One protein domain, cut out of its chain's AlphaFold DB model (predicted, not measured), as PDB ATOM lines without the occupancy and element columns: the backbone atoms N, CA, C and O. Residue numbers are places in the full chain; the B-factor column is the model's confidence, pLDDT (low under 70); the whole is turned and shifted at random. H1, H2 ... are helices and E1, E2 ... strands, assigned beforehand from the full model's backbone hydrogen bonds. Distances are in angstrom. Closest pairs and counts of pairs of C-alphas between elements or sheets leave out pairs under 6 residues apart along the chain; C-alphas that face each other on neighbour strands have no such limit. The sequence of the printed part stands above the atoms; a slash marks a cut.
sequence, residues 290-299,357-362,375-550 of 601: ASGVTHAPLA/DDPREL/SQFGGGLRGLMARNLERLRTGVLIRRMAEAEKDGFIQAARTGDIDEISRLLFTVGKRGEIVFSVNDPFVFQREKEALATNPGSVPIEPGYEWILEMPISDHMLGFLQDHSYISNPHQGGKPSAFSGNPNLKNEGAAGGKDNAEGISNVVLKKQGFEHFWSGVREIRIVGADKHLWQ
ATOM      1  N   ALA A 290      85.806  72.942  12.106       65.38
ATOM      2  CA  ALA A 290      86.142  74.235  12.705       65.38
ATOM      3  C   ALA A 290      85.020  74.772  13.608       65.38
ATOM      4  O   ALA A 290      85.295  75.462  14.591       65.38
ATOM      5  N   SER A 291      83.773  74.418  13.298       62.94
ATOM      6  CA  SER A 291      82.583  74.805  14.064       62.94
ATOM      7  C   SER A 291      82.318  73.883  15.266       62.94
ATOM      8  O   SER A 291      81.421  74.144  16.060       62.94
ATOM      9  N   GLY A 292      83.121  72.824  15.444       66.50
ATOM     10  CA  GLY A 292      82.993  71.877  16.556       66.50
ATOM     11  C   GLY A 292      81.792  70.937  16.441       66.50
ATOM     12  O   GLY A 292      81.420  70.299  17.425       66.50
ATOM     13  N   VAL A 293      81.187  70.846  15.258       73.75
ATOM     14  CA  VAL A 293      80.019  70.008  15.009       73.75
ATOM     15  C   VAL A 293      80.489  68.568  14.778       73.75
ATOM     16  O   VAL A 293      81.292  68.294  13.884       73.75
ATOM     17  N   THR A 294      80.033  67.643  15.624       60.72
ATOM     18  CA  THR A 294      80.370  66.213  15.549       60.72
ATOM     19  C   THR A 294      79.126  65.397  15.254       60.72
ATOM     20  O   THR A 294      78.096  65.609  15.890       60.72
ATOM     21  N   HIS A 295      79.239  64.424  14.353       59.28
ATOM     22  CA  HIS A 295      78.093  63.655  13.873       59.28
ATOM     23  C   HIS A 295      78.278  62.169  14.137       59.28
ATOM     24  O   HIS A 295      79.347  61.616  13.866       59.28
ATOM     25  N   ALA A 296      77.219  61.524  14.624       52.66
ATOM     26  CA  ALA A 296      77.115  60.081  14.525       52.66
ATOM     27  C   ALA A 296      76.915  59.724  13.038       52.66
ATOM     28  O   ALA A 296      76.117  60.377  12.359       52.66
ATOM     29  N   PRO A 297      77.656  58.749  12.483       52.00
ATOM     30  CA  PRO A 297      77.321  58.213  11.170       52.00
ATOM     31  C   PRO A 297      75.883  57.676  11.190       52.00
ATOM     32  O   PRO A 297      75.409  57.255  12.245       52.00
ATOM     33  N   LEU A 298      75.209  57.668  10.029       55.38
ATOM     34  CA  LEU A 298      73.960  56.916   9.860       55.38
ATOM     35  C   LEU A 298      74.168  55.532  10.473       55.38
ATOM     36  O   LEU A 298      75.090  54.825  10.056       55.38
ATOM     37  N   ALA A 299      73.361  55.194  11.478       50.69
ATOM     38  CA  ALA A 299      73.468  53.907  12.138       50.69
ATOM     39  C   ALA A 299      73.388  52.804  11.074       50.69
ATOM     40  O   ALA A 299      72.479  52.794  10.238       50.69
ATOM     41  N   ASP A 357      65.773  79.784  18.993       83.81
ATOM     42  CA  ASP A 357      66.082  80.393  17.696       83.81
ATOM     43  C   ASP A 357      67.593  80.307  17.395       83.81
ATOM     44  O   ASP A 357      68.064  80.946  16.450       83.81
ATOM     45  N   ASP A 358      68.368  79.561  18.190       87.88
ATOM     46  CA  ASP A 358      69.796  79.337  17.955       87.88
ATOM     47  C   ASP A 358      70.007  78.199  16.936       87.88
ATOM     48  O   ASP A 358      69.588  77.067  17.192       87.88
ATOM     49  N   PRO A 359      70.654  78.453  15.780       90.00
ATOM     50  CA  PRO A 359      70.934  77.409  14.798       90.00
ATOM     51  C   PRO A 359      71.878  76.304  15.274       90.00
ATOM     52  O   PRO A 359      71.895  75.244  14.651       90.00
ATOM     53  N   ARG A 360      72.627  76.527  16.355       90.19
ATOM     54  CA  ARG A 360      73.646  75.600  16.868       90.19
ATOM     55  C   ARG A 360      73.088  74.590  17.866       90.19
ATOM     56  O   ARG A 360      73.648  73.512  18.058       90.19
ATOM     57  N   GLU A 361      71.985  74.946  18.517       87.19
ATOM     58  CA  GLU A 361      71.360  74.123  19.545       87.19
ATOM     59  C   GLU A 361      70.648  72.931  18.903       87.19
ATOM     60  O   GLU A 361      69.706  73.110  18.126       87.19
ATOM     61  N   LEU A 362      71.098  71.716  19.228       84.94
ATOM     62  CA  LEU A 362      70.452  70.496  18.758       84.94
ATOM     63  C   LEU A 362      69.013  70.434  19.285       84.94
ATOM     64  O   LEU A 362      68.802  70.568  20.493       84.94
ATOM     65  N   SER A 375      47.701  55.765  19.106       54.31
ATOM     66  CA  SER A 375      46.437  56.504  18.991       54.31
ATOM     67  C   SER A 375      46.559  57.860  18.284       54.31
ATOM     68  O   SER A 375      45.595  58.307  17.657       54.31
ATOM     69  N   GLN A 376      47.723  58.513  18.354       55.56
ATOM     70  CA  GLN A 376      47.970  59.781  17.670       55.56
ATOM     71  C   GLN A 376      48.432  59.579  16.223       55.56
ATOM     72  O   GLN A 376      48.125  60.420  15.381       55.56
ATOM     73  N   PHE A 377      49.105  58.466  15.899       52.53
ATOM     74  CA  PHE A 377      49.739  58.250  14.581       52.53
ATOM     75  C   PHE A 377      49.295  56.981  13.841       52.53
ATOM     76  O   PHE A 377      49.828  56.663  12.780       52.53
ATOM     77  N   GLY A 378      48.312  56.253  14.375       51.44
ATOM     78  CA  GLY A 378      47.694  55.089  13.736       51.44
ATOM     79  C   GLY A 378      48.623  53.882  13.563       51.44
ATOM     80  O   GLY A 378      48.426  53.116  12.624       51.44
ATOM     81  N   GLY A 379      49.665  53.749  14.396       48.09
ATOM     82  CA  GLY A 379      50.600  52.607  14.400       48.09
ATOM     83  C   GLY A 379      51.509  52.460  13.176       48.09
ATOM     84  O   GLY A 379      52.237  51.479  13.060       48.09
ATOM     85  N   GLY A 380      51.508  53.438  12.266       49.81
ATOM     86  CA  GLY A 380      52.220  53.378  10.985       49.81
ATOM     87  C   GLY A 380      53.397  54.341  10.844       49.81
ATOM     88  O   GLY A 380      53.946  54.437   9.747       49.81
ATOM     89  N   LEU A 381      53.785  55.067  11.899       54.22
ATOM     90  CA  LEU A 381      54.760  56.157  11.794       54.22
ATOM     91  C   LEU A 381      56.187  55.669  11.557       54.22
ATOM     92  O   LEU A 381      56.837  56.180  10.660       54.22
ATOM     93  N   ARG A 382      56.641  54.620  12.258       54.75
ATOM     94  CA  ARG A 382      57.965  54.013  12.020       54.75
ATOM     95  C   ARG A 382      58.097  53.510  10.584       54.75
ATOM     96  O   ARG A 382      59.098  53.765   9.927       54.75
ATOM     97  N   GLY A 383      57.049  52.860  10.073       58.94
ATOM     98  CA  GLY A 383      56.982  52.442   8.674       58.94
ATOM     99  C   GLY A 383      56.934  53.631   7.712       58.94
ATOM    100  O   GLY A 383      57.587  53.610   6.677       58.94
ATOM    101  N   LEU A 384      56.199  54.696   8.035       61.91
ATOM    102  CA  LEU A 384      56.120  55.898   7.205       61.91
ATOM    103  C   LEU A 384      57.435  56.689   7.196       61.91
ATOM    104  O   LEU A 384      57.842  57.136   6.128       61.91
ATOM    105  N   MET A 385      58.101  56.823   8.339       68.38
ATOM    106  CA  MET A 385      59.410  57.452   8.486       68.38
ATOM    107  C   MET A 385      60.461  56.638   7.738       68.38
ATOM    108  O   MET A 385      61.091  57.178   6.841       68.38
ATOM    109  N   ALA A 386      60.562  55.328   7.987       67.12
ATOM    110  CA  ALA A 386      61.482  54.448   7.263       67.12
ATOM    111  C   ALA A 386      61.254  54.506   5.742       67.12
ATOM    112  O   ALA A 386      62.198  54.689   4.977       67.12
ATOM    113  N   ARG A 387      59.992  54.456   5.286       70.50
ATOM    114  CA  ARG A 387      59.657  54.610   3.860       70.50
ATOM    115  C   ARG A 387      60.069  55.969   3.296       70.50
ATOM    116  O   ARG A 387      60.534  56.021   2.159       70.50
ATOM    117  N   ASN A 388      59.870  57.058   4.041       74.88
ATOM    118  CA  ASN A 388      60.265  58.396   3.598       74.88
ATOM    119  C   ASN A 388      61.786  58.552   3.577       74.88
ATOM    120  O   ASN A 388      62.317  59.021   2.576       74.88
ATOM    121  N   LEU A 389      62.490  58.107   4.619       79.19
ATOM    122  CA  LEU A 389      63.951  58.146   4.702       79.19
ATOM    123  C   LEU A 389      64.601  57.368   3.554       79.19
ATOM    124  O   LEU A 389      65.470  57.904   2.869       79.19
ATOM    125  N   GLU A 390      64.107  56.170   3.240       79.25
ATOM    126  CA  GLU A 390      64.610  55.401   2.094       79.25
ATOM    127  C   GLU A 390      64.369  56.091   0.743       79.25
ATOM    128  O   GLU A 390      65.094  55.856  -0.225       79.25
ATOM    129  N   ARG A 391      63.346  56.942   0.637       80.19
ATOM    130  CA  ARG A 391      63.074  57.743  -0.569       80.19
ATOM    131  C   ARG A 391      63.846  59.070  -0.586       80.19
ATOM    132  O   ARG A 391      64.093  59.611  -1.662       80.19
ATOM    133  N   LEU A 392      64.244  59.573   0.583       87.31
ATOM    134  CA  LEU A 392      65.104  60.746   0.761       87.31
ATOM    135  C   LEU A 392      66.583  60.426   0.516       87.31
ATOM    136  O   LEU A 392      67.319  61.318   0.109       87.31
ATOM    137  N   ARG A 393      67.014  59.174   0.723       88.25
ATOM    138  CA  ARG A 393      68.419  58.730   0.637       88.25
ATOM    139  C   ARG A 393      69.153  59.185  -0.625       88.25
ATOM    140  O   ARG A 393      70.312  59.561  -0.559       88.25
ATOM    141  N   THR A 394      68.478  59.172  -1.768       89.62
ATOM    142  CA  THR A 394      69.024  59.647  -3.051       89.62
ATOM    143  C   THR A 394      68.294  60.879  -3.567       89.62
ATOM    144  O   THR A 394      68.384  61.225  -4.750       89.62
ATOM    145  N   GLY A 395      67.531  61.525  -2.693       91.44
ATOM    146  CA  GLY A 395      66.649  62.612  -3.042       91.44
ATOM    147  C   GLY A 395      67.363  63.948  -3.210       91.44
ATOM    148  O   GLY A 395      68.539  64.123  -2.884       91.44
ATOM    149  N   VAL A 396      66.616  64.910  -3.734       93.56
ATOM    150  CA  VAL A 396      67.003  66.324  -3.768       93.56
ATOM    151  C   VAL A 396      65.942  67.114  -3.039       93.56
ATOM    152  O   VAL A 396      64.754  66.950  -3.313       93.56
ATOM    153  N   LEU A 397      66.367  67.993  -2.140       94.75
ATOM    154  CA  LEU A 397      65.489  69.023  -1.615       94.75
ATOM    155  C   LEU A 397      65.340  70.117  -2.657       94.75
ATOM    156  O   LEU A 397      66.326  70.699  -3.109       94.75
ATOM    157  N   ILE A 398      64.098  70.388  -3.028       93.56
ATOM    158  CA  ILE A 398      63.754  71.325  -4.080       93.56
ATOM    159  C   ILE A 398      62.966  72.483  -3.490       93.56
ATOM    160  O   ILE A 398      62.020  72.310  -2.716       93.56
ATOM    161  N   ARG A 399      63.355  73.700  -3.866       92.88
ATOM    162  CA  ARG A 399      62.634  74.914  -3.497       92.88
ATOM    163  C   ARG A 399      62.510  75.836  -4.692       92.88
ATOM    164  O   ARG A 399      63.489  76.139  -5.361       92.88
ATOM    165  N   ARG A 400      61.303  76.346  -4.909       91.50
ATOM    166  CA  ARG A 400      61.065  77.428  -5.858       91.50
ATOM    167  C   ARG A 400      61.251  78.777  -5.176       91.50
ATOM    168  O   ARG A 400      60.753  78.966  -4.070       91.50
ATOM    169  N   MET A 401      61.965  79.682  -5.832       92.50
ATOM    170  CA  MET A 401      62.518  80.882  -5.210       92.50
ATOM    171  C   MET A 401      62.313  82.133  -6.056       92.50
ATOM    172  O   MET A 401      62.348  82.086  -7.290       92.50
ATOM    173  N   ALA A 402      62.186  83.261  -5.364       91.88
ATOM    174  CA  ALA A 402      62.397  84.580  -5.946       91.88
ATOM    175  C   ALA A 402      63.890  84.891  -6.144       91.88
ATOM    176  O   ALA A 402      64.754  84.270  -5.528       91.88
ATOM    177  N   GLU A 403      64.190  85.915  -6.949       91.75
ATOM    178  CA  GLU A 403      65.562  86.406  -7.182       91.75
ATOM    179  C   GLU A 403      66.307  86.693  -5.864       91.75
ATOM    180  O   GLU A 403      67.425  86.235  -5.663       91.75
ATOM    181  N   ALA A 404      65.656  87.371  -4.912       90.50
ATOM    182  CA  ALA A 404      66.270  87.696  -3.624       90.50
ATOM    183  C   ALA A 404      66.561  86.455  -2.756       90.50
ATOM    184  O   ALA A 404      67.546  86.434  -2.021       90.50
ATOM    185  N   GLU A 405      65.714  85.421  -2.827       92.44
ATOM    186  CA  GLU A 405      65.969  84.151  -2.134       92.44
ATOM    187  C   GLU A 405      67.150  83.416  -2.775       92.44
ATOM    188  O   GLU A 405      68.025  82.937  -2.055       92.44
ATOM    189  N   LYS A 406      67.215  83.387  -4.115       94.94
ATOM    190  CA  LYS A 406      68.346  82.827  -4.867       94.94
ATOM    191  C   LYS A 406      69.669  83.444  -4.414       94.94
ATOM    192  O   LYS A 406      70.583  82.709  -4.041       94.94
ATOM    193  N   ASP A 407      69.752  84.771  -4.389       94.81
ATOM    194  CA  ASP A 407      70.964  85.480  -3.967       94.81
ATOM    195  C   ASP A 407      71.339  85.153  -2.514       94.81
ATOM    196  O   ASP A 407      72.516  84.944  -2.206       94.81
ATOM    197  N   GLY A 408      70.340  85.024  -1.632       94.94
ATOM    198  CA  GLY A 408      70.529  84.603  -0.244       94.94
ATOM    199  C   GLY A 408      71.172  83.218  -0.120       94.94
ATOM    200  O   GLY A 408      72.133  83.061   0.632       94.94
ATOM    201  N   PHE A 409      70.707  82.230  -0.893       96.00
ATOM    202  CA  PHE A 409      71.301  80.887  -0.908       96.00
ATOM    203  C   PHE A 409      72.713  80.866  -1.502       96.00
ATOM    204  O   PHE A 409      73.591  80.199  -0.952       96.00
ATOM    205  N   ILE A 410      72.968  81.624  -2.573       96.62
ATOM    206  CA  ILE A 410      74.314  81.746  -3.157       96.62
ATOM    207  C   ILE A 410      75.290  82.347  -2.141       96.62
ATOM    208  O   ILE A 410      76.417  81.872  -2.000       96.62
ATOM    209  N   GLN A 411      74.874  83.391  -1.423       95.81
ATOM    210  CA  GLN A 411      75.710  84.014  -0.403       95.81
ATOM    211  C   GLN A 411      75.919  83.082   0.800       95.81
ATOM    212  O   GLN A 411      77.050  82.948   1.272       95.81
ATOM    213  N   ALA A 412      74.871  82.383   1.247       95.44
ATOM    214  CA  ALA A 412      74.956  81.399   2.325       95.44
ATOM    215  C   ALA A 412      75.946  80.268   1.993       95.44
ATOM    216  O   ALA A 412      76.746  79.879   2.841       95.44
ATOM    217  N   ALA A 413      75.973  79.802   0.741       96.19
ATOM    218  CA  ALA A 413      76.931  78.794   0.289       96.19
ATOM    219  C   ALA A 413      78.398  79.260   0.362       96.19
ATOM    220  O   ALA A 413      79.294  78.425   0.418       96.19
ATOM    221  N   ARG A 414      78.670  80.571   0.362       95.31
ATOM    222  CA  ARG A 414      80.035  81.126   0.282       95.31
ATOM    223  C   ARG A 414      80.580  81.656   1.602       95.31
ATOM    224  O   ARG A 414      81.785  81.823   1.724       95.31
ATOM    225  N   THR A 415      79.711  82.003   2.548       92.94
ATOM    226  CA  THR A 415      80.128  82.782   3.722       92.94
ATOM    227  C   THR A 415      80.768  81.946   4.828       92.94
ATOM    228  O   THR A 415      81.574  82.488   5.578       92.94
ATOM    229  N   GLY A 416      80.393  80.671   4.976       89.50
ATOM    230  CA  GLY A 416      80.887  79.772   6.032       89.50
ATOM    231  C   GLY A 416      80.546  80.151   7.479       89.50
ATOM    232  O   GLY A 416      80.846  79.386   8.385       89.50
ATOM    233  N   ASP A 417      79.903  81.296   7.702       91.56
ATOM    234  CA  ASP A 417      79.453  81.783   9.005       91.56
ATOM    235  C   ASP A 417      77.973  81.442   9.211       91.56
ATOM    236  O   ASP A 417      77.107  81.935   8.483       91.56
ATOM    237  N   ILE A 418      77.682  80.605  10.208       92.50
ATOM    238  CA  ILE A 418      76.327  80.132  10.491       92.50
ATOM    239  C   ILE A 418      75.358  81.245  10.906       92.50
ATOM    240  O   ILE A 418      74.172  81.152  10.586       92.50
ATOM    241  N   ASP A 419      75.818  82.316  11.560       91.31
ATOM    242  CA  ASP A 419      74.926  83.420  11.931       91.31
ATOM    243  C   ASP A 419      74.490  84.198  10.688       91.31
ATOM    244  O   ASP A 419      73.309  84.530  10.534       91.31
ATOM    245  N   GLU A 420      75.423  84.423   9.762       92.69
ATOM    246  CA  GLU A 420      75.137  85.054   8.477       92.69
ATOM    247  C   GLU A 420      74.282  84.147   7.584       92.69
ATOM    248  O   GLU A 420      73.291  84.612   7.023       92.69
ATOM    249  N   ILE A 421      74.583  82.844   7.511       93.69
ATOM    250  CA  ILE A 421      73.750  81.847   6.819       93.69
ATOM    251  C   ILE A 421      72.324  81.881   7.373       93.69
ATOM    252  O   ILE A 421      71.360  82.029   6.624       93.69
ATOM    253  N   SER A 422      72.173  81.796   8.695       91.62
ATOM    254  CA  SER A 422      70.866  81.801   9.345       91.62
ATOM    255  C   SER A 422      70.109  83.100   9.059       91.62
ATOM    256  O   SER A 422      68.920  83.075   8.729       91.62
ATOM    257  N   ARG A 423      70.801  84.246   9.100       91.25
ATOM    258  CA  ARG A 423      70.225  85.539   8.730       91.25
ATOM    259  C   ARG A 423      69.753  85.530   7.278       91.25
ATOM    260  O   ARG A 423      68.613  85.911   7.031       91.25
ATOM    261  N   LEU A 424      70.578  85.095   6.331       92.56
ATOM    262  CA  LEU A 424      70.249  85.080   4.903       92.56
ATOM    263  C   LEU A 424      69.047  84.183   4.591       92.56
ATOM    264  O   LEU A 424      68.183  84.580   3.814       92.56
ATOM    265  N   LEU A 425      68.961  83.011   5.223       92.06
ATOM    266  CA  LEU A 425      67.972  81.996   4.859       92.06
ATOM    267  C   LEU A 425      66.642  82.111   5.622       92.06
ATOM    268  O   LEU A 425      65.600  81.764   5.072       92.06
ATOM    269  N   PHE A 426      66.639  82.627   6.857       89.00
ATOM    270  CA  PHE A 426      65.427  82.690   7.695       89.00
ATOM    271  C   PHE A 426      64.807  84.090   7.833       89.00
ATOM    272  O   PHE A 426      63.727  84.224   8.412       89.00
ATOM    273  N   THR A 427      65.435  85.156   7.319       72.81
ATOM    274  CA  THR A 427      64.847  86.514   7.390       72.81
ATOM    275  C   THR A 427      63.996  86.891   6.176       72.81
ATOM    276  O   THR A 427      63.136  87.774   6.281       72.81
ATOM    277  N   VAL A 428      64.158  86.199   5.044       57.09
ATOM    278  CA  VAL A 428      63.373  86.438   3.828       57.09
ATOM    279  C   VAL A 428      61.949  85.895   4.032       57.09
ATOM    280  O   VAL A 428      61.691  84.704   3.931       57.09
ATOM    281  N   GLY A 429      60.999  86.775   4.375       51.34
ATOM    282  CA  GLY A 429      59.565  86.438   4.429       51.34
ATOM    283  C   GLY A 429      58.931  86.231   5.815       51.34
ATOM    284  O   GLY A 429      57.786  85.784   5.884       51.34
ATOM    285  N   LYS A 430      59.606  86.598   6.918       53.03
ATOM    286  CA  LYS A 430      59.086  86.563   8.315       53.03
ATOM    287  C   LYS A 430      58.679  85.185   8.869       53.03
ATOM    288  O   LYS A 430      58.155  85.120   9.981       53.03
ATOM    289  N   ARG A 431      58.873  84.088   8.138       58.06
ATOM    290  CA  ARG A 431      58.597  82.733   8.633       58.06
ATOM    291  C   ARG A 431      59.916  82.115   9.081       58.06
ATOM    292  O   ARG A 431      60.815  81.972   8.270       58.06
ATOM    293  N   GLY A 432      60.024  81.748  10.358       77.81
ATOM    294  CA  GLY A 432      61.203  81.072  10.928       77.81
ATOM    295  C   GLY A 432      61.368  79.616  10.470       77.81
ATOM    296  O   GLY A 432      61.806  78.777  11.253       77.81
ATOM    297  N   GLU A 433      60.940  79.300   9.245       87.44
ATOM    298  CA  GLU A 433      60.892  77.952   8.681       87.44
ATOM    299  C   GLU A 433      61.142  77.994   7.176       87.44
ATOM    300  O   GLU A 433      60.618  78.870   6.481       87.44
ATOM    301  N   ILE A 434      61.852  76.991   6.668       90.12
ATOM    302  CA  ILE A 434      62.091  76.795   5.239       90.12
ATOM    303  C   ILE A 434      61.432  75.486   4.831       90.12
ATOM    304  O   ILE A 434      61.585  74.471   5.505       90.12
ATOM    305  N   VAL A 435      60.680  75.515   3.734       89.06
ATOM    306  CA  VAL A 435      59.975  74.344   3.202       89.06
ATOM    307  C   VAL A 435      60.633  73.921   1.899       89.06
ATOM    308  O   VAL A 435      60.804  74.751   1.001       89.06
ATOM    309  N   PHE A 436      60.939  72.634   1.808       91.69
ATOM    310  CA  PHE A 436      61.444  71.958   0.626       91.69
ATOM    311  C   PHE A 436      60.471  70.861   0.212       91.69
ATOM    312  O   PHE A 436      60.011  70.084   1.052       91.69
ATOM    313  N   SER A 437      60.176  70.787  -1.081       89.25
ATOM    314  CA  SER A 437      59.671  69.550  -1.664       89.25
ATOM    315  C   SER A 437      60.833  68.592  -1.914       89.25
ATOM    316  O   SER A 437      61.999  68.985  -1.845       89.25
ATOM    317  N   VAL A 438      60.532  67.323  -2.163       87.50
ATOM    318  CA  VAL A 438      61.551  66.298  -2.408       87.50
ATOM    319  C   VAL A 438      61.368  65.758  -3.815       87.50
ATOM    320  O   VAL A 438      60.267  65.332  -4.153       87.50
ATOM    321  N   ASN A 439      62.446  65.750  -4.600       86.06
ATOM    322  CA  ASN A 439      62.557  65.253  -5.982       86.06
ATOM    323  C   ASN A 439      61.723  65.984  -7.036       86.06
ATOM    324  O   ASN A 439      62.208  66.182  -8.145       86.06
ATOM    325  N   ASP A 440      60.514  66.421  -6.697       82.62
ATOM    326  CA  ASP A 440      59.653  67.183  -7.586       82.62
ATOM    327  C   ASP A 440      59.449  68.610  -7.062       82.62
ATOM    328  O   ASP A 440      59.103  68.812  -5.892       82.62
ATOM    329  N   PRO A 441      59.637  69.634  -7.907       84.12
ATOM    330  CA  PRO A 441      59.321  71.013  -7.558       84.12
ATOM    331  C   PRO A 441      57.813  71.239  -7.397       84.12
ATOM    332  O   PRO A 441      56.971  70.617  -8.046       84.12
ATOM    333  N   PHE A 442      57.456  72.218  -6.566       82.25
ATOM    334  CA  PHE A 442      56.071  72.652  -6.439       82.25
ATOM    335  C   PHE A 442      55.588  73.400  -7.694       82.25
ATOM    336  O   PHE A 442      56.188  74.389  -8.124       82.25
ATOM    337  N   VAL A 443      54.438  72.972  -8.218       82.94
ATOM    338  CA  VAL A 443      53.752  73.589  -9.362       82.94
ATOM    339  C   VAL A 443      52.520  74.353  -8.883       82.94
ATOM    340  O   VAL A 443      51.637  73.765  -8.248       82.94
ATOM    341  N   PHE A 444      52.401  75.638  -9.231       84.50
ATOM    342  CA  PHE A 444      51.235  76.426  -8.837       84.50
ATOM    343  C   PHE A 444      49.989  76.028  -9.633       84.50
ATOM    344  O   PHE A 444      50.039  75.778 -10.835       84.50
ATOM    345  N   GLN A 445      48.830  76.057  -8.976       84.56
ATOM    346  CA  GLN A 445      47.554  75.694  -9.598       84.56
ATOM    347  C   GLN A 445      47.235  76.535 -10.850       84.56
ATOM    348  O   GLN A 445      46.860  75.990 -11.883       84.56
ATOM    349  N   ARG A 446      47.494  77.845 -10.796       84.56
ATOM    350  CA  ARG A 446      47.355  78.765 -11.940       84.56
ATOM    351  C   ARG A 446      48.233  78.406 -13.138       84.56
ATOM    352  O   ARG A 446      47.855  78.685 -14.266       84.56
ATOM    353  N   GLU A 447      49.397  77.796 -12.914       84.88
ATOM    354  CA  GLU A 447      50.277  77.379 -14.009       84.88
ATOM    355  C   GLU A 447      49.720  76.139 -14.699       84.88
ATOM    356  O   GLU A 447      49.722  76.068 -15.924       84.88
ATOM    357  N   LYS A 448      49.153  75.203 -13.926       82.88
ATOM    358  CA  LYS A 448      48.429  74.050 -14.479       82.88
ATOM    359  C   LYS A 448      47.230  74.501 -15.314       82.88
ATOM    360  O   LYS A 448      47.018  74.002 -16.415       82.88
ATOM    361  N   GLU A 449      46.468  75.470 -14.812       85.31
ATOM    362  CA  GLU A 449      45.325  76.062 -15.522       85.31
ATOM    363  C   GLU A 449      45.758  76.824 -16.786       85.31
ATOM    364  O   GLU A 449      45.125  76.702 -17.838       85.31
ATOM    365  N   ALA A 450      46.868  77.561 -16.718       84.12
ATOM    366  CA  ALA A 450      47.456  78.231 -17.872       84.12
ATOM    367  C   ALA A 450      47.911  77.226 -18.941       84.12
ATOM    368  O   ALA A 450      47.617  77.422 -20.117       84.12
ATOM    369  N   LEU A 451      48.540  76.113 -18.551       82.00
ATOM    370  CA  LEU A 451      48.944  75.073 -19.498       82.00
ATOM    371  C   LEU A 451      47.739  74.377 -20.144       82.00
ATOM    372  O   LEU A 451      47.760  74.082 -21.336       82.00
ATOM    373  N   ALA A 452      46.665  74.156 -19.382       82.56
ATOM    374  CA  ALA A 452      45.430  73.573 -19.903       82.56
ATOM    375  C   ALA A 452      44.724  74.487 -20.921       82.56
ATOM    376  O   ALA A 452      44.084  74.000 -21.853       82.56
ATOM    377  N   THR A 453      44.830  75.807 -20.749       84.38
ATOM    378  CA  THR A 453      44.184  76.801 -21.623       84.38
ATOM    379  C   THR A 453      45.052  77.210 -22.811       84.38
ATOM    380  O   THR A 453      44.519  77.455 -23.893       84.38
ATOM    381  N   ASN A 454      46.374  77.248 -22.645       82.62
ATOM    382  CA  ASN A 454      47.333  77.553 -23.700       82.62
ATOM    383  C   ASN A 454      48.576  76.644 -23.616       82.62
ATOM    384  O   ASN A 454      49.624  77.066 -23.118       82.62
ATOM    385  N   PRO A 455      48.498  75.415 -24.160       77.75
ATOM    386  CA  PRO A 455      49.582  74.437 -24.071       77.75
ATOM    387  C   PRO A 455      50.892  74.873 -24.733       77.75
ATOM    388  O   PRO A 455      51.914  74.259 -24.484       77.75
ATOM    389  N   GLY A 456      50.883  75.894 -25.598       75.56
ATOM    390  CA  GLY A 456      52.084  76.367 -26.294       75.56
ATOM    391  C   GLY A 456      52.927  77.373 -25.505       75.56
ATOM    392  O   GLY A 456      54.055  77.653 -25.906       75.56
ATOM    393  N   SER A 457      52.404  77.935 -24.410       79.62
ATOM    394  CA  SER A 457      53.136  78.894 -23.574       79.62
ATOM    395  C   SER A 457      53.667  78.233 -22.315       79.62
ATOM    396  O   SER A 457      52.934  77.507 -21.651       79.62
ATOM    397  N   VAL A 458      54.906  78.552 -21.952       81.75
ATOM    398  CA  VAL A 458      55.495  78.150 -20.674       81.75
ATOM    399  C   VAL A 458      54.862  78.989 -19.558       81.75
ATOM    400  O   VAL A 458      55.081  80.203 -19.523       81.75
ATOM    401  N   PRO A 459      54.074  78.392 -18.650       79.69
ATOM    402  CA  PRO A 459      53.459  79.148 -17.575       79.69
ATOM    403  C   PRO A 459      54.490  79.370 -16.466       79.69
ATOM    404  O   PRO A 459      54.945  78.423 -15.837       79.69
ATOM    405  N   ILE A 460      54.877  80.619 -16.219       77.44
ATOM    406  CA  ILE A 460      55.795  80.954 -15.126       77.44
ATOM    407  C   ILE A 460      55.074  81.886 -14.174       77.44
ATOM    408  O   ILE A 460      54.611  82.958 -14.568       77.44
ATOM    409  N   GLU A 461      55.000  81.490 -12.912       83.06
ATOM    410  CA  GLU A 461      54.570  82.393 -11.865       83.06
ATOM    411  C   GLU A 461      55.536  83.584 -11.698       83.06
ATOM    412  O   GLU A 461      56.717  83.365 -11.400       83.06
ATOM    413  N   PRO A 462      55.043  84.837 -11.783       83.19
ATOM    414  CA  PRO A 462      55.863  86.017 -11.547       83.19
ATOM    415  C   PRO A 462      56.534  86.010 -10.171       83.19
ATOM    416  O   PRO A 462      55.891  85.792  -9.144       83.19
ATOM    417  N   GLY A 463      57.838  86.293 -10.151       86.81
ATOM    418  CA  GLY A 463      58.626  86.351  -8.921       86.81
ATOM    419  C   GLY A 463      59.071  84.994  -8.376       86.81
ATOM    420  O   GLY A 463      59.656  84.968  -7.302       86.81
ATOM    421  N   TYR A 464      58.834  83.891  -9.093       89.44
ATOM    422  CA  TYR A 464      59.305  82.546  -8.740       89.44
ATOM    423  C   TYR A 464      60.016  81.894  -9.933       89.44
ATOM    424  O   TYR A 464      59.597  80.856 -10.456       89.44
ATOM    425  N   GLU A 465      61.070  82.559 -10.394       91.75
ATOM    426  CA  GLU A 465      61.785  82.251 -11.639       91.75
ATOM    427  C   GLU A 465      62.880  81.197 -11.461       91.75
ATOM    428  O   GLU A 465      63.392  80.681 -12.452       91.75
ATOM    429  N   TRP A 466      63.212  80.836 -10.218       94.50
ATOM    430  CA  TRP A 466      64.337  79.958  -9.914       94.50
ATOM    431  C   TRP A 466      63.920  78.725  -9.133       94.50
ATOM    432  O   TRP A 466      63.008  78.758  -8.304       94.50
ATOM    433  N   ILE A 467      64.649  77.647  -9.380       94.81
ATOM    434  CA  ILE A 467      64.628  76.420  -8.605       94.81
ATOM    435  C   ILE A 467      65.996  76.258  -7.954       94.81
ATOM    436  O   ILE A 467      67.026  76.369  -8.616       94.81
ATOM    437  N   LEU A 468      65.974  76.012  -6.649       96.69
ATOM    438  CA  LEU A 468      67.081  75.490  -5.870       96.69
ATOM    439  C   LEU A 468      66.934  73.981  -5.775       96.69
ATOM    440  O   LEU A 468      65.891  73.488  -5.348       96.69
ATOM    441  N   GLU A 469      68.014  73.289  -6.080       96.38
ATOM    442  CA  GLU A 469      68.239  71.891  -5.767       96.38
ATOM    443  C   GLU A 469      69.339  71.780  -4.715       96.38
ATOM    444  O   GLU A 469      70.407  72.384  -4.829       96.38
ATOM    445  N   MET A 470      69.099  70.954  -3.707       97.06
ATOM    446  CA  MET A 470      70.074  70.609  -2.685       97.06
ATOM    447  C   MET A 470      70.083  69.085  -2.524       97.06
ATOM    448  O   MET A 470      69.174  68.532  -1.897       97.06
ATOM    449  N   PRO A 471      71.054  68.384  -3.140       96.06
ATOM    450  CA  PRO A 471      71.178  66.938  -3.005       96.06
ATOM    451  C   PRO A 471      71.314  66.537  -1.535       96.06
ATOM    452  O   PRO A 471      72.114  67.120  -0.801       96.06
ATOM    453  N   ILE A 472      70.529  65.549  -1.108       95.12
ATOM    454  CA  ILE A 472      70.536  65.072   0.275       95.12
ATOM    455  C   ILE A 472      71.777  64.206   0.474       95.12
ATOM    456  O   ILE A 472      71.982  63.235  -0.250       95.12
ATOM    457  N   SER A 473      72.620  64.566   1.436       92.81
ATOM    458  CA  SER A 473      73.765  63.751   1.834       92.81
ATOM    459  C   SER A 473      73.386  62.750   2.926       92.81
ATOM    460  O   SER A 473      72.427  62.961   3.667       92.81
ATOM    461  N   ASP A 474      74.200  61.702   3.082       87.94
ATOM    462  CA  ASP A 474      74.099  60.739   4.190       87.94
ATOM    463  C   ASP A 474      74.043  61.450   5.559       87.94
ATOM    464  O   ASP A 474      73.312  61.056   6.463       87.94
ATOM    465  N   HIS A 475      74.766  62.561   5.685       87.69
ATOM    466  CA  HIS A 475      74.776  63.382   6.885       87.69
ATOM    467  C   HIS A 475      73.437  64.114   7.102       87.69
ATOM    468  O   HIS A 475      72.840  64.006   8.172       87.69
ATOM    469  N   MET A 476      72.914  64.805   6.084       91.81
ATOM    470  CA  MET A 476      71.590  65.440   6.177       91.81
ATOM    471  C   MET A 476      70.507  64.411   6.524       91.81
ATOM    472  O   MET A 476      69.614  64.702   7.314       91.81
ATOM    473  N   LEU A 477      70.597  63.210   5.944       88.44
ATOM    474  CA  LEU A 477      69.656  62.127   6.199       88.44
ATOM    475  C   LEU A 477      69.709  61.650   7.654       88.44
ATOM    476  O   LEU A 477      68.648  61.497   8.247       88.44
ATOM    477  N   GLY A 478      70.902  61.476   8.234       84.69
ATOM    478  CA  GLY A 478      71.063  61.120   9.649       84.69
ATOM    479  C   GLY A 478      70.429  62.156  10.581       84.69
ATOM    480  O   GLY A 478      69.605  61.813  11.420       84.69
ATOM    481  N   PHE A 479      70.688  63.446  10.343       87.44
ATOM    482  CA  PHE A 479      70.033  64.512  11.108       87.44
ATOM    483  C   PHE A 479      68.502  64.468  10.980       87.44
ATOM    484  O   PHE A 479      67.781  64.630  11.964       87.44
ATOM    485  N   LEU A 480      67.979  64.251   9.768       86.81
ATOM    486  CA  LEU A 480      66.536  64.144   9.569       86.81
ATOM    487  C   LEU A 480      65.955  62.895  10.241       86.81
ATOM    488  O   LEU A 480      64.858  62.992  10.781       86.81
ATOM    489  N   GLN A 481      66.662  61.768  10.213       81.81
ATOM    490  CA  GLN A 481      66.261  60.525  10.865       81.81
ATOM    491  C   GLN A 481      66.141  60.699  12.380       81.81
ATOM    492  O   GLN A 481      65.143  60.269  12.950       81.81
ATOM    493  N   ASP A 482      67.113  61.366  12.999       79.44
ATOM    494  CA  ASP A 482      67.178  61.481  14.455       79.44
ATOM    495  C   ASP A 482      66.290  62.610  14.993       79.44
ATOM    496  O   ASP A 482      65.818  62.546  16.121       79.44
ATOM    497  N   HIS A 483      66.039  63.665  14.211       83.06
ATOM    498  CA  HIS A 483      65.395  64.878  14.732       83.06
ATOM    499  C   HIS A 483      64.078  65.256  14.056       83.06
ATOM    500  O   HIS A 483      63.401  66.167  14.546       83.06
ATOM    501  N   SER A 484      63.685  64.632  12.941       81.62
ATOM    502  CA  SER A 484      62.435  65.006  12.268       81.62
ATOM    503  C   SER A 484      61.226  64.336  12.889       81.62
ATOM    504  O   SER A 484      61.261  63.167  13.239       81.62
ATOM    505  N   TYR A 485      60.119  65.076  12.910       77.50
ATOM    506  CA  TYR A 485      58.815  64.559  13.309       77.50
ATOM    507  C   TYR A 485      57.827  64.573  12.135       77.50
ATOM    508  O   TYR A 485      57.811  65.527  11.342       77.50
ATOM    509  N   ILE A 486      56.953  63.573  12.018       71.38
ATOM    510  CA  ILE A 486      55.919  63.566  10.965       71.38
ATOM    511  C   ILE A 486      54.709  64.405  11.403       71.38
ATOM    512  O   ILE A 486      53.929  64.041  12.279       71.38
ATOM    513  N   SER A 487      54.516  65.555  10.756       63.25
ATOM    514  CA  SER A 487      53.420  66.479  11.071       63.25
ATOM    515  C   SER A 487      52.051  65.941  10.640       63.25
ATOM    516  O   SER A 487      51.942  65.338   9.575       63.25
ATOM    517  N   ASN A 488      51.007  66.308  11.405       58.53
ATOM    518  CA  ASN A 488      49.582  65.957  11.242       58.53
ATOM    519  C   ASN A 488      49.142  64.653  11.959       58.53
ATOM    520  O   ASN A 488      48.703  63.715  11.289       58.53
ATOM    521  N   PRO A 489      49.228  64.586  13.307       56.44
ATOM    522  CA  PRO A 489      48.649  63.484  14.078       56.44
ATOM    523  C   PRO A 489      47.143  63.324  13.810       56.44
ATOM    524  O   PRO A 489      46.414  64.306  13.666       56.44
ATOM    525  N   HIS A 490      46.654  62.084  13.824       55.69
ATOM    526  CA  HIS A 490      45.226  61.760  13.815       55.69
ATOM    527  C   HIS A 490      44.484  62.345  15.027       55.69
ATOM    528  O   HIS A 490      43.299  62.668  14.910       55.69
ATOM    529  N   GLN A 491      45.156  62.478  16.178       56.19
ATOM    530  CA  GLN A 491      44.620  63.062  17.415       56.19
ATOM    531  C   GLN A 491      45.732  63.763  18.213       56.19
ATOM    532  O   GLN A 491      46.857  63.282  18.239       56.19
ATOM    533  N   GLY A 492      45.419  64.859  18.910       61.72
ATOM    534  CA  GLY A 492      46.398  65.607  19.712       61.72
ATOM    535  C   GLY A 492      47.186  66.657  18.918       61.72
ATOM    536  O   GLY A 492      46.895  66.934  17.757       61.72
ATOM    537  N   GLY A 493      48.148  67.305  19.576       60.41
ATOM    538  CA  GLY A 493      49.044  68.294  18.972       60.41
ATOM    539  C   GLY A 493      50.504  67.899  19.172       60.41
ATOM    540  O   GLY A 493      50.808  67.124  20.076       60.41
ATOM    541  N   LYS A 494      51.404  68.453  18.348       65.69
ATOM    542  CA  LYS A 494      52.852  68.243  18.488       65.69
ATOM    543  C   LYS A 494      53.285  68.590  19.926       65.69
ATOM    544  O   LYS A 494      52.973  69.705  20.360       65.69
ATOM    545  N   PRO A 495      53.984  67.696  20.653       68.31
ATOM    546  CA  PRO A 495      54.457  68.009  21.997       68.31
ATOM    547  C   PRO A 495      55.348  69.255  21.999       68.31
ATOM    548  O   PRO A 495      56.110  69.490  21.057       68.31
ATOM    549  N   SER A 496      55.259  70.056  23.065       70.75
ATOM    550  CA  SER A 496      55.993  71.323  23.181       70.75
ATOM    551  C   SER A 496      57.499  71.136  23.010       70.75
ATOM    552  O   SER A 496      58.103  71.932  22.290       70.75
ATOM    553  N   ALA A 497      58.052  70.051  23.567       71.00
ATOM    554  CA  ALA A 497      59.464  69.675  23.481       71.00
ATOM    555  C   ALA A 497      59.988  69.612  22.034       71.00
ATOM    556  O   ALA A 497      61.109  70.023  21.770       71.00
ATOM    557  N   PHE A 498      59.156  69.202  21.069       77.69
ATOM    558  CA  PHE A 498      59.574  69.063  19.670       77.69
ATOM    559  C   PHE A 498      59.240  70.284  18.812       77.69
ATOM    560  O   PHE A 498      59.406  70.260  17.596       77.69
ATOM    561  N   SER A 499      58.718  71.375  19.377       76.00
ATOM    562  CA  SER A 499      58.241  72.522  18.580       76.00
ATOM    563  C   SER A 499      59.329  73.155  17.696       76.00
ATOM    564  O   SER A 499      58.998  73.738  16.661       76.00
ATOM    565  N   GLY A 500      60.603  73.017  18.083       78.56
ATOM    566  CA  GLY A 500      61.776  73.462  17.326       78.56
ATOM    567  C   GLY A 500      62.312  72.464  16.293       78.56
ATOM    568  O   GLY A 500      63.139  72.845  15.473       78.56
ATOM    569  N   ASN A 501      61.824  71.222  16.277       85.19
ATOM    570  CA  ASN A 501      62.330  70.174  15.393       85.19
ATOM    571  C   ASN A 501      61.941  70.387  13.920       85.19
ATOM    572  O   ASN A 501      60.848  70.915  13.640       85.19
ATOM    573  N   PRO A 502      62.769  69.886  12.980       87.69
ATOM    574  CA  PRO A 502      62.355  69.648  11.607       87.69
ATOM    575  C   PRO A 502      61.065  68.829  11.527       87.69
ATOM    576  O   PRO A 502      60.730  68.037  12.410       87.69
ATOM    577  N   ASN A 503      60.325  69.030  10.442       84.00
ATOM    578  CA  ASN A 503      59.056  68.362  10.209       84.00
ATOM    579  C   ASN A 503      59.024  67.733   8.821       84.00
ATOM    580  O   ASN A 503      59.248  68.427   7.829       84.00
ATOM    581  N   LEU A 504      58.607  66.475   8.748       81.38
ATOM    582  CA  LEU A 504      58.155  65.865   7.505       81.38
ATOM    583  C   LEU A 504      56.654  66.130   7.355       81.38
ATOM    584  O   LEU A 504      55.851  65.735   8.203       81.38
ATOM    585  N   LYS A 505      56.263  66.860   6.309       77.94
ATOM    586  CA  LYS A 505      54.871  67.264   6.072       77.94
ATOM    587  C   LYS A 505      54.278  66.561   4.862       77.94
ATOM    588  O   LYS A 505      54.706  66.793   3.731       77.94
ATOM    589  N   ASN A 506      53.208  65.807   5.099       70.38
ATOM    590  CA  ASN A 506      52.391  65.208   4.046       70.38
ATOM    591  C   ASN A 506      51.335  66.201   3.538       70.38
ATOM    592  O   ASN A 506      50.137  66.058   3.791       70.38
ATOM    593  N   GLU A 507      51.777  67.242   2.834       61.53
ATOM    594  CA  GLU A 507      50.916  68.293   2.279       61.53
ATOM    595  C   GLU A 507      51.140  68.446   0.760       61.53
ATOM    596  O   GLU A 507      52.267  68.369   0.274       61.53
ATOM    597  N   GLY A 508      50.070  68.711  -0.003       51.91
ATOM    598  CA  GLY A 508      50.146  69.020  -1.441       51.91
ATOM    599  C   GLY A 508      50.293  67.810  -2.380       51.91
ATOM    600  O   GLY A 508      50.106  66.670  -1.986       51.91
ATOM    601  N   ALA A 509      50.593  68.043  -3.660       46.59
ATOM    602  CA  ALA A 509      50.630  66.974  -4.671       46.59
ATOM    603  C   ALA A 509      51.906  66.099  -4.630       46.59
ATOM    604  O   ALA A 509      51.858  64.949  -5.053       46.59
ATOM    605  N   ALA A 510      53.020  66.621  -4.101       44.28
ATOM    606  CA  ALA A 510      54.321  65.933  -4.062       44.28
ATOM    607  C   ALA A 510      54.465  64.920  -2.900       44.28
ATOM    608  O   ALA A 510      55.396  64.122  -2.890       44.28
ATOM    609  N   GLY A 511      53.514  64.907  -1.958       49.31
ATOM    610  CA  GLY A 511      53.542  64.032  -0.777       49.31
ATOM    611  C   GLY A 511      52.299  64.094   0.110       49.31
ATOM    612  O   GLY A 511      52.369  63.775   1.290       49.31
ATOM    613  N   GLY A 512      51.174  64.604  -0.394       47.53
ATOM    614  CA  GLY A 512      50.013  64.918   0.435       47.53
ATOM    615  C   GLY A 512      49.167  63.727   0.850       47.53
ATOM    616  O   GLY A 512      49.337  62.606   0.381       47.53
ATOM    617  N   LYS A 513      48.159  64.036   1.674       42.06
ATOM    618  CA  LYS A 513      47.071  63.149   2.121       42.06
ATOM    619  C   LYS A 513      46.457  62.270   1.014       42.06
ATOM    620  O   LYS A 513      45.964  61.189   1.321       42.06
ATOM    621  N   ASP A 514      46.501  62.724  -0.238       46.66
ATOM    622  CA  ASP A 514      45.882  62.064  -1.392       46.66
ATOM    623  C   ASP A 514      46.861  61.199  -2.216       46.66
ATOM    624  O   ASP A 514      46.436  60.525  -3.153       46.66
ATOM    625  N   ASN A 515      48.159  61.189  -1.881       57.53
ATOM    626  CA  ASN A 515      49.169  60.342  -2.517       57.53
ATOM    627  C   ASN A 515      49.895  59.493  -1.466       57.53
ATOM    628  O   ASN A 515      50.948  59.871  -0.955       57.53
ATOM    629  N   ALA A 516      49.338  58.316  -1.173       55.66
ATOM    630  CA  ALA A 516      49.917  57.361  -0.227       55.66
ATOM    631  C   ALA A 516      51.317  56.851  -0.634       55.66
ATOM    632  O   ALA A 516      52.025  56.301   0.206       55.66
ATOM    633  N   GLU A 517      51.720  57.034  -1.899       61.09
ATOM    634  CA  GLU A 517      53.045  56.684  -2.428       61.09
ATOM    635  C   GLU A 517      53.980  57.911  -2.570       61.09
ATOM    636  O   GLU A 517      55.085  57.769  -3.093       61.09
ATOM    637  N   GLY A 518      53.569  59.114  -2.145       67.62
ATOM    638  CA  GLY A 518      54.362  60.349  -2.249       67.62
ATOM    639  C   GLY A 518      55.441  60.491  -1.166       67.62
ATOM    640  O   GLY A 518      55.455  59.740  -0.192       67.62
ATOM    641  N   ILE A 519      56.355  61.455  -1.335       76.44
ATOM    642  CA  ILE A 519      57.433  61.734  -0.368       76.44
ATOM    643  C   ILE A 519      57.082  62.996   0.417       76.44
ATOM    644  O   ILE A 519      56.730  64.018  -0.171       76.44
ATOM    645  N   SER A 520      57.181  62.947   1.744       79.25
ATOM    646  CA  SER A 520      56.906  64.101   2.598       79.25
ATOM    647  C   SER A 520      57.793  65.298   2.245       79.25
ATOM    648  O   SER A 520      58.997  65.155   2.037       79.25
ATOM    649  N   ASN A 521      57.223  66.505   2.273       85.50
ATOM    650  CA  ASN A 521      58.017  67.731   2.220       85.50
ATOM    651  C   ASN A 521      58.866  67.851   3.489       85.50
ATOM    652  O   ASN A 521      58.395  67.518   4.580       85.50
ATOM    653  N   VAL A 522      60.067  68.407   3.371       89.62
ATOM    654  CA  VAL A 522      60.948  68.671   4.513       89.62
ATOM    655  C   VAL A 522      60.793  70.126   4.929       89.62
ATOM    656  O   VAL A 522      60.995  71.045   4.136       89.62
ATOM    657  N   VAL A 523      60.429  70.353   6.187       90.19
ATOM    658  CA  VAL A 523      60.353  71.687   6.777       90.19
ATOM    659  C   VAL A 523      61.426  71.825   7.834       90.19
ATOM    660  O   VAL A 523      61.357  71.194   8.885       90.19
ATOM    661  N   LEU A 524      62.394  72.688   7.563       92.25
ATOM    662  CA  LEU A 524      63.489  72.993   8.469       92.25
ATOM    663  C   LEU A 524      63.135  74.208   9.320       92.25
ATOM    664  O   LEU A 524      62.570  75.189   8.828       92.25
ATOM    665  N   LYS A 525      63.472  74.136  10.604       90.25
ATOM    666  CA  LYS A 525      63.380  75.252  11.546       90.25
ATOM    667  C   LYS A 525      64.753  75.879  11.725       90.25
ATOM    668  O   LYS A 525      65.754  75.325  11.284       90.25
ATOM    669  N   LYS A 526      64.779  77.032  12.392       90.62
ATOM    670  CA  LYS A 526      66.032  77.695  12.742       90.62
ATOM    671  C   LYS A 526      66.850  76.880  13.751       90.62
ATOM    672  O   LYS A 526      68.044  76.762  13.540       90.62
ATOM    673  N   GLN A 527      66.226  76.307  14.785       89.69
ATOM    674  CA  GLN A 527      66.904  75.466  15.783       89.69
ATOM    675  C   GLN A 527      67.569  74.244  15.136       89.69
ATOM    676  O   GLN A 527      66.939  73.553  14.336       89.69
ATOM    677  N   GLY A 528      68.837  73.996  15.466       88.31
ATOM    678  CA  GLY A 528      69.630  72.882  14.933       88.31
ATOM    679  C   GLY A 528      69.981  72.973  13.451       88.31
ATOM    680  O   GLY A 528      70.526  72.019  12.898       88.31
ATOM    681  N   PHE A 529      69.670  74.088  12.784       92.56
ATOM    682  CA  PHE A 529      69.910  74.235  11.351       92.56
ATOM    683  C   PHE A 529      71.389  74.101  10.971       92.56
ATOM    684  O   PHE A 529      71.679  73.665   9.862       92.56
ATOM    685  N   GLU A 530      72.319  74.432  11.870       92.88
ATOM    686  CA  GLU A 530      73.755  74.240  11.646       92.88
ATOM    687  C   GLU A 530      74.099  72.778  11.355       92.88
ATOM    688  O   GLU A 530      74.813  72.490  10.395       92.88
ATOM    689  N   HIS A 531      73.541  71.855  12.139       90.88
ATOM    690  CA  HIS A 531      73.793  70.420  12.006       90.88
ATOM    691  C   HIS A 531      73.307  69.917  10.653       90.88
ATOM    692  O   HIS A 531      74.046  69.254   9.934       90.88
ATOM    693  N   PHE A 532      72.124  70.351  10.225       93.50
ATOM    694  CA  PHE A 532      71.647  70.074   8.877       93.50
ATOM    695  C   PHE A 532      72.541  70.702   7.791       93.50
ATOM    696  O   PHE A 532      72.950  70.025   6.845       93.50
ATOM    697  N   TRP A 533      72.851  71.998   7.916       94.69
ATOM    698  CA  TRP A 533      73.601  72.760   6.914       94.69
ATOM    699  C   TRP A 533      75.027  72.239   6.732       94.69
ATOM    700  O   TRP A 533      75.546  72.223   5.620       94.69
ATOM    701  N   SER A 534      75.638  71.740   7.803       92.69
ATOM    702  CA  SER A 534      76.964  71.127   7.776       92.69
ATOM    703  C   SER A 534      77.038  69.839   6.938       92.69
ATOM    704  O   SER A 534      78.124  69.419   6.538       92.69
ATOM    705  N   GLY A 535      75.891  69.237   6.602       92.12
ATOM    706  CA  GLY A 535      75.784  68.149   5.631       92.12
ATOM    707  C   GLY A 535      75.595  68.599   4.181       92.12
ATOM    708  O   GLY A 535      75.671  67.762   3.274       92.12
ATOM    709  N   VAL A 536      75.367  69.889   3.927       94.88
ATOM    710  CA  VAL A 536      75.160  70.423   2.579       94.88
ATOM    711  C   VAL A 536      76.511  70.593   1.893       94.88
ATOM    712  O   VAL A 536      77.365  71.352   2.336       94.88
ATOM    713  N   ARG A 537      76.706  69.882   0.779       93.88
ATOM    714  CA  ARG A 537      77.967  69.901   0.011       93.88
ATOM    715  C   ARG A 537      77.917  70.848  -1.180       93.88
ATOM    716  O   ARG A 537      78.906  71.495  -1.519       93.88
ATOM    717  N   GLU A 538      76.765  70.910  -1.829       95.88
ATOM    718  CA  GLU A 538      76.525  71.766  -2.979       95.88
ATOM    719  C   GLU A 538      75.053  72.152  -3.056       95.88
ATOM    720  O   GLU A 538      74.173  71.428  -2.587       95.88
ATOM    721  N   ILE A 539      74.809  73.293  -3.687       97.50
ATOM    722  CA  ILE A 539      73.492  73.703  -4.153       97.50
ATOM    723  C   ILE A 539      73.544  73.909  -5.661       97.50
ATOM    724  O   ILE A 539      74.582  74.295  -6.204       97.50
ATOM    725  N   ARG A 540      72.427  73.667  -6.341       97.00
ATOM    726  CA  ARG A 540      72.296  73.899  -7.779       97.00
ATOM    727  C   ARG A 540      71.113  74.808  -8.038       97.00
ATOM    728  O   ARG A 540      70.084  74.701  -7.376       97.00
ATOM    729  N   ILE A 541      71.283  75.722  -8.979       96.31
ATOM    730  CA  ILE A 541      70.286  76.722  -9.328       96.31
ATOM    731  C   ILE A 541      69.979  76.611 -10.813       96.31
ATOM    732  O   ILE A 541      70.876  76.530 -11.657       96.31
ATOM    733  N   VAL A 542      68.690  76.613 -11.129       93.94
ATOM    734  CA  VAL A 542      68.201  76.530 -12.501       93.94
ATOM    735  C   VAL A 542      66.928  77.348 -12.682       93.94
ATOM    736  O   VAL A 542      66.188  77.600 -11.730       93.94
ATOM    737  N   GLY A 543      66.684  77.800 -13.912       92.69
ATOM    738  CA  GLY A 543      65.442  78.481 -14.270       92.69
ATOM    739  C   GLY A 543      64.241  77.555 -14.083       92.69
ATOM    740  O   GLY A 543      64.257  76.399 -14.515       92.69
ATOM    741  N   ALA A 544      63.192  78.059 -13.435       89.56
ATOM    742  CA  ALA A 544      61.989  77.292 -13.141       89.56
ATOM    743  C   ALA A 544      61.294  76.800 -14.412       89.56
ATOM    744  O   ALA A 544      60.758  75.700 -14.427       89.56
ATOM    745  N   ASP A 545      61.351  77.563 -15.499       86.25
ATOM    746  CA  ASP A 545      60.831  77.163 -16.802       86.25
ATOM    747  C   ASP A 545      61.498  75.911 -17.374       86.25
ATOM    748  O   ASP A 545      60.818  75.014 -17.885       86.25
ATOM    749  N   LYS A 546      62.825  75.842 -17.263       85.00
ATOM    750  CA  LYS A 546      63.630  74.728 -17.763       85.00
ATOM    751  C   LYS A 546      63.373  73.455 -16.963       85.00
ATOM    752  O   LYS A 546      63.141  72.407 -17.560       85.00
ATOM    753  N   HIS A 547      63.350  73.569 -15.635       85.19
ATOM    754  CA  HIS A 547      63.172  72.428 -14.734       85.19
ATOM    755  C   HIS A 547      61.717  71.928 -14.693       85.19
ATOM    756  O   HIS A 547      61.471  70.726 -14.578       85.19
ATOM    757  N   LEU A 548      60.729  72.828 -14.760       82.06
ATOM    758  CA  LEU A 548      59.318  72.457 -14.631       82.06
ATOM    759  C   LEU A 548      58.686  72.022 -15.938       82.06
ATOM    760  O   LEU A 548      57.876  71.103 -15.922       82.06
ATOM    761  N   TRP A 549      59.002  72.709 -17.035       81.31
ATOM    762  CA  TRP A 549      58.138  72.715 -18.212       81.31
ATOM    763  C   TRP A 549      58.850  72.204 -19.457       81.31
ATOM    764  O   TRP A 549      58.398  71.245 -20.079       81.31
ATOM    765  N   GLN A 550      59.978  72.816 -19.814       77.94
ATOM    766  CA  GLN A 550      60.579  72.648 -21.142       77.94
ATOM    767  C   GLN A 550      61.248  71.286 -21.362       77.94
ATOM    768  O   GLN A 550      61.421  70.878 -22.510       77.94
TER     769      GLN A 550
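What this domain is: This is residues 290 to 299, 357 to 362 and 375 to 550 of the 601 residues of an uncharacterized protein of Minicystis rosea (UniProt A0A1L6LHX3). What is the main shape? One strongly twisted sheet of seven strands runs through the body, with an arc of helices, H1, H5, H6, H3 and H2, along one side of it. H4 lies far out on the stretch between E2 and E3, and H7 stands up over E3. What is it built of? The printed part has 192 residues, with seven named helices and seven named strands in the order H1 E1 H2 H3 E2 H4 E3 H5 E4 E5 E6 H6 E7 H7; the class is mixed, helices and strands. The sheet, also mixed, runs E4 E5 E6 E2 E1 E3 E7. How large is it? It is compact, with a radius of gyration of the C-alphas of 17.2 A and spans of 50 by 44 by 30 A.

Where its parts are: Where are the strands? They are E4, residues 485 to 487, E5, 503 to 505, E6, 521 to 525, E2, 433 to 438, E1, 396 to 401, E3, 466 to 471, and E7, 538 to 543, which is 17.2 A long. Where are the helices? H1 is residues 381 to 392, 15.8 A long, from C-alpha 381 at (54.760, 56.157, 11.794); H2 is 403 to 415, 18.6 A long. H3 is 418 to 426, H4 445 to 453, H5 474 to 483, H6 529 to 533, and H7 544 to 550, ending at C-alpha 550 (60.579, 72.648, -21.142).

How they stand to each other: How are the strands joined? E4 and E5 are parallel, with N 487 and O 504 2.9 A apart; the other neighbours are antiparallel, for instance E1 and E3, with N 401 and O 466 2.8 A apart. E2, H4 and E3 form a split strand-helix-strand unit, two strands of one sheet joined through a helix, with E1 between them in the sheet, its crossover right-handed. Which helices are on the sheet? H1 and H2 are on one face, making two layers, helices over a sheet: H1 runs across E4 at a height over the sheet of 9.5 A, and H2 along E3 at 9.6 A. H3 and H5 only graze the sheet, while H4 and H6 are not on it. Which helices meet? H2 and H3 form a helical hairpin, C-alphas 412 and 421 being closest at 4.7 A; H5 touches H1, closest at C-alphas 389 and 481, 7.0 A, and H6, at 476 and 532, 5.4 A. Are the helix backbones complete? Each O i to N i+4 pair is within hydrogen-bond range in H1, H3, H4, H5 and H6, against 8 of 9 in H2 and 2 of 3 in H7.

The domain as a whole: Where is it cut? Residues 300 to 356 and 363 to 374 are not printed, leaving C-alpha gaps of 28.1 A and 27.8 A. Which links are long? Those from H4 to E3, E4 to E5 and E5 to E6. Where is confidence low? The mean pLDDT of the printed part is 79.9, and 46 residues are under 70, among them 375 to 386 and 507 to 518.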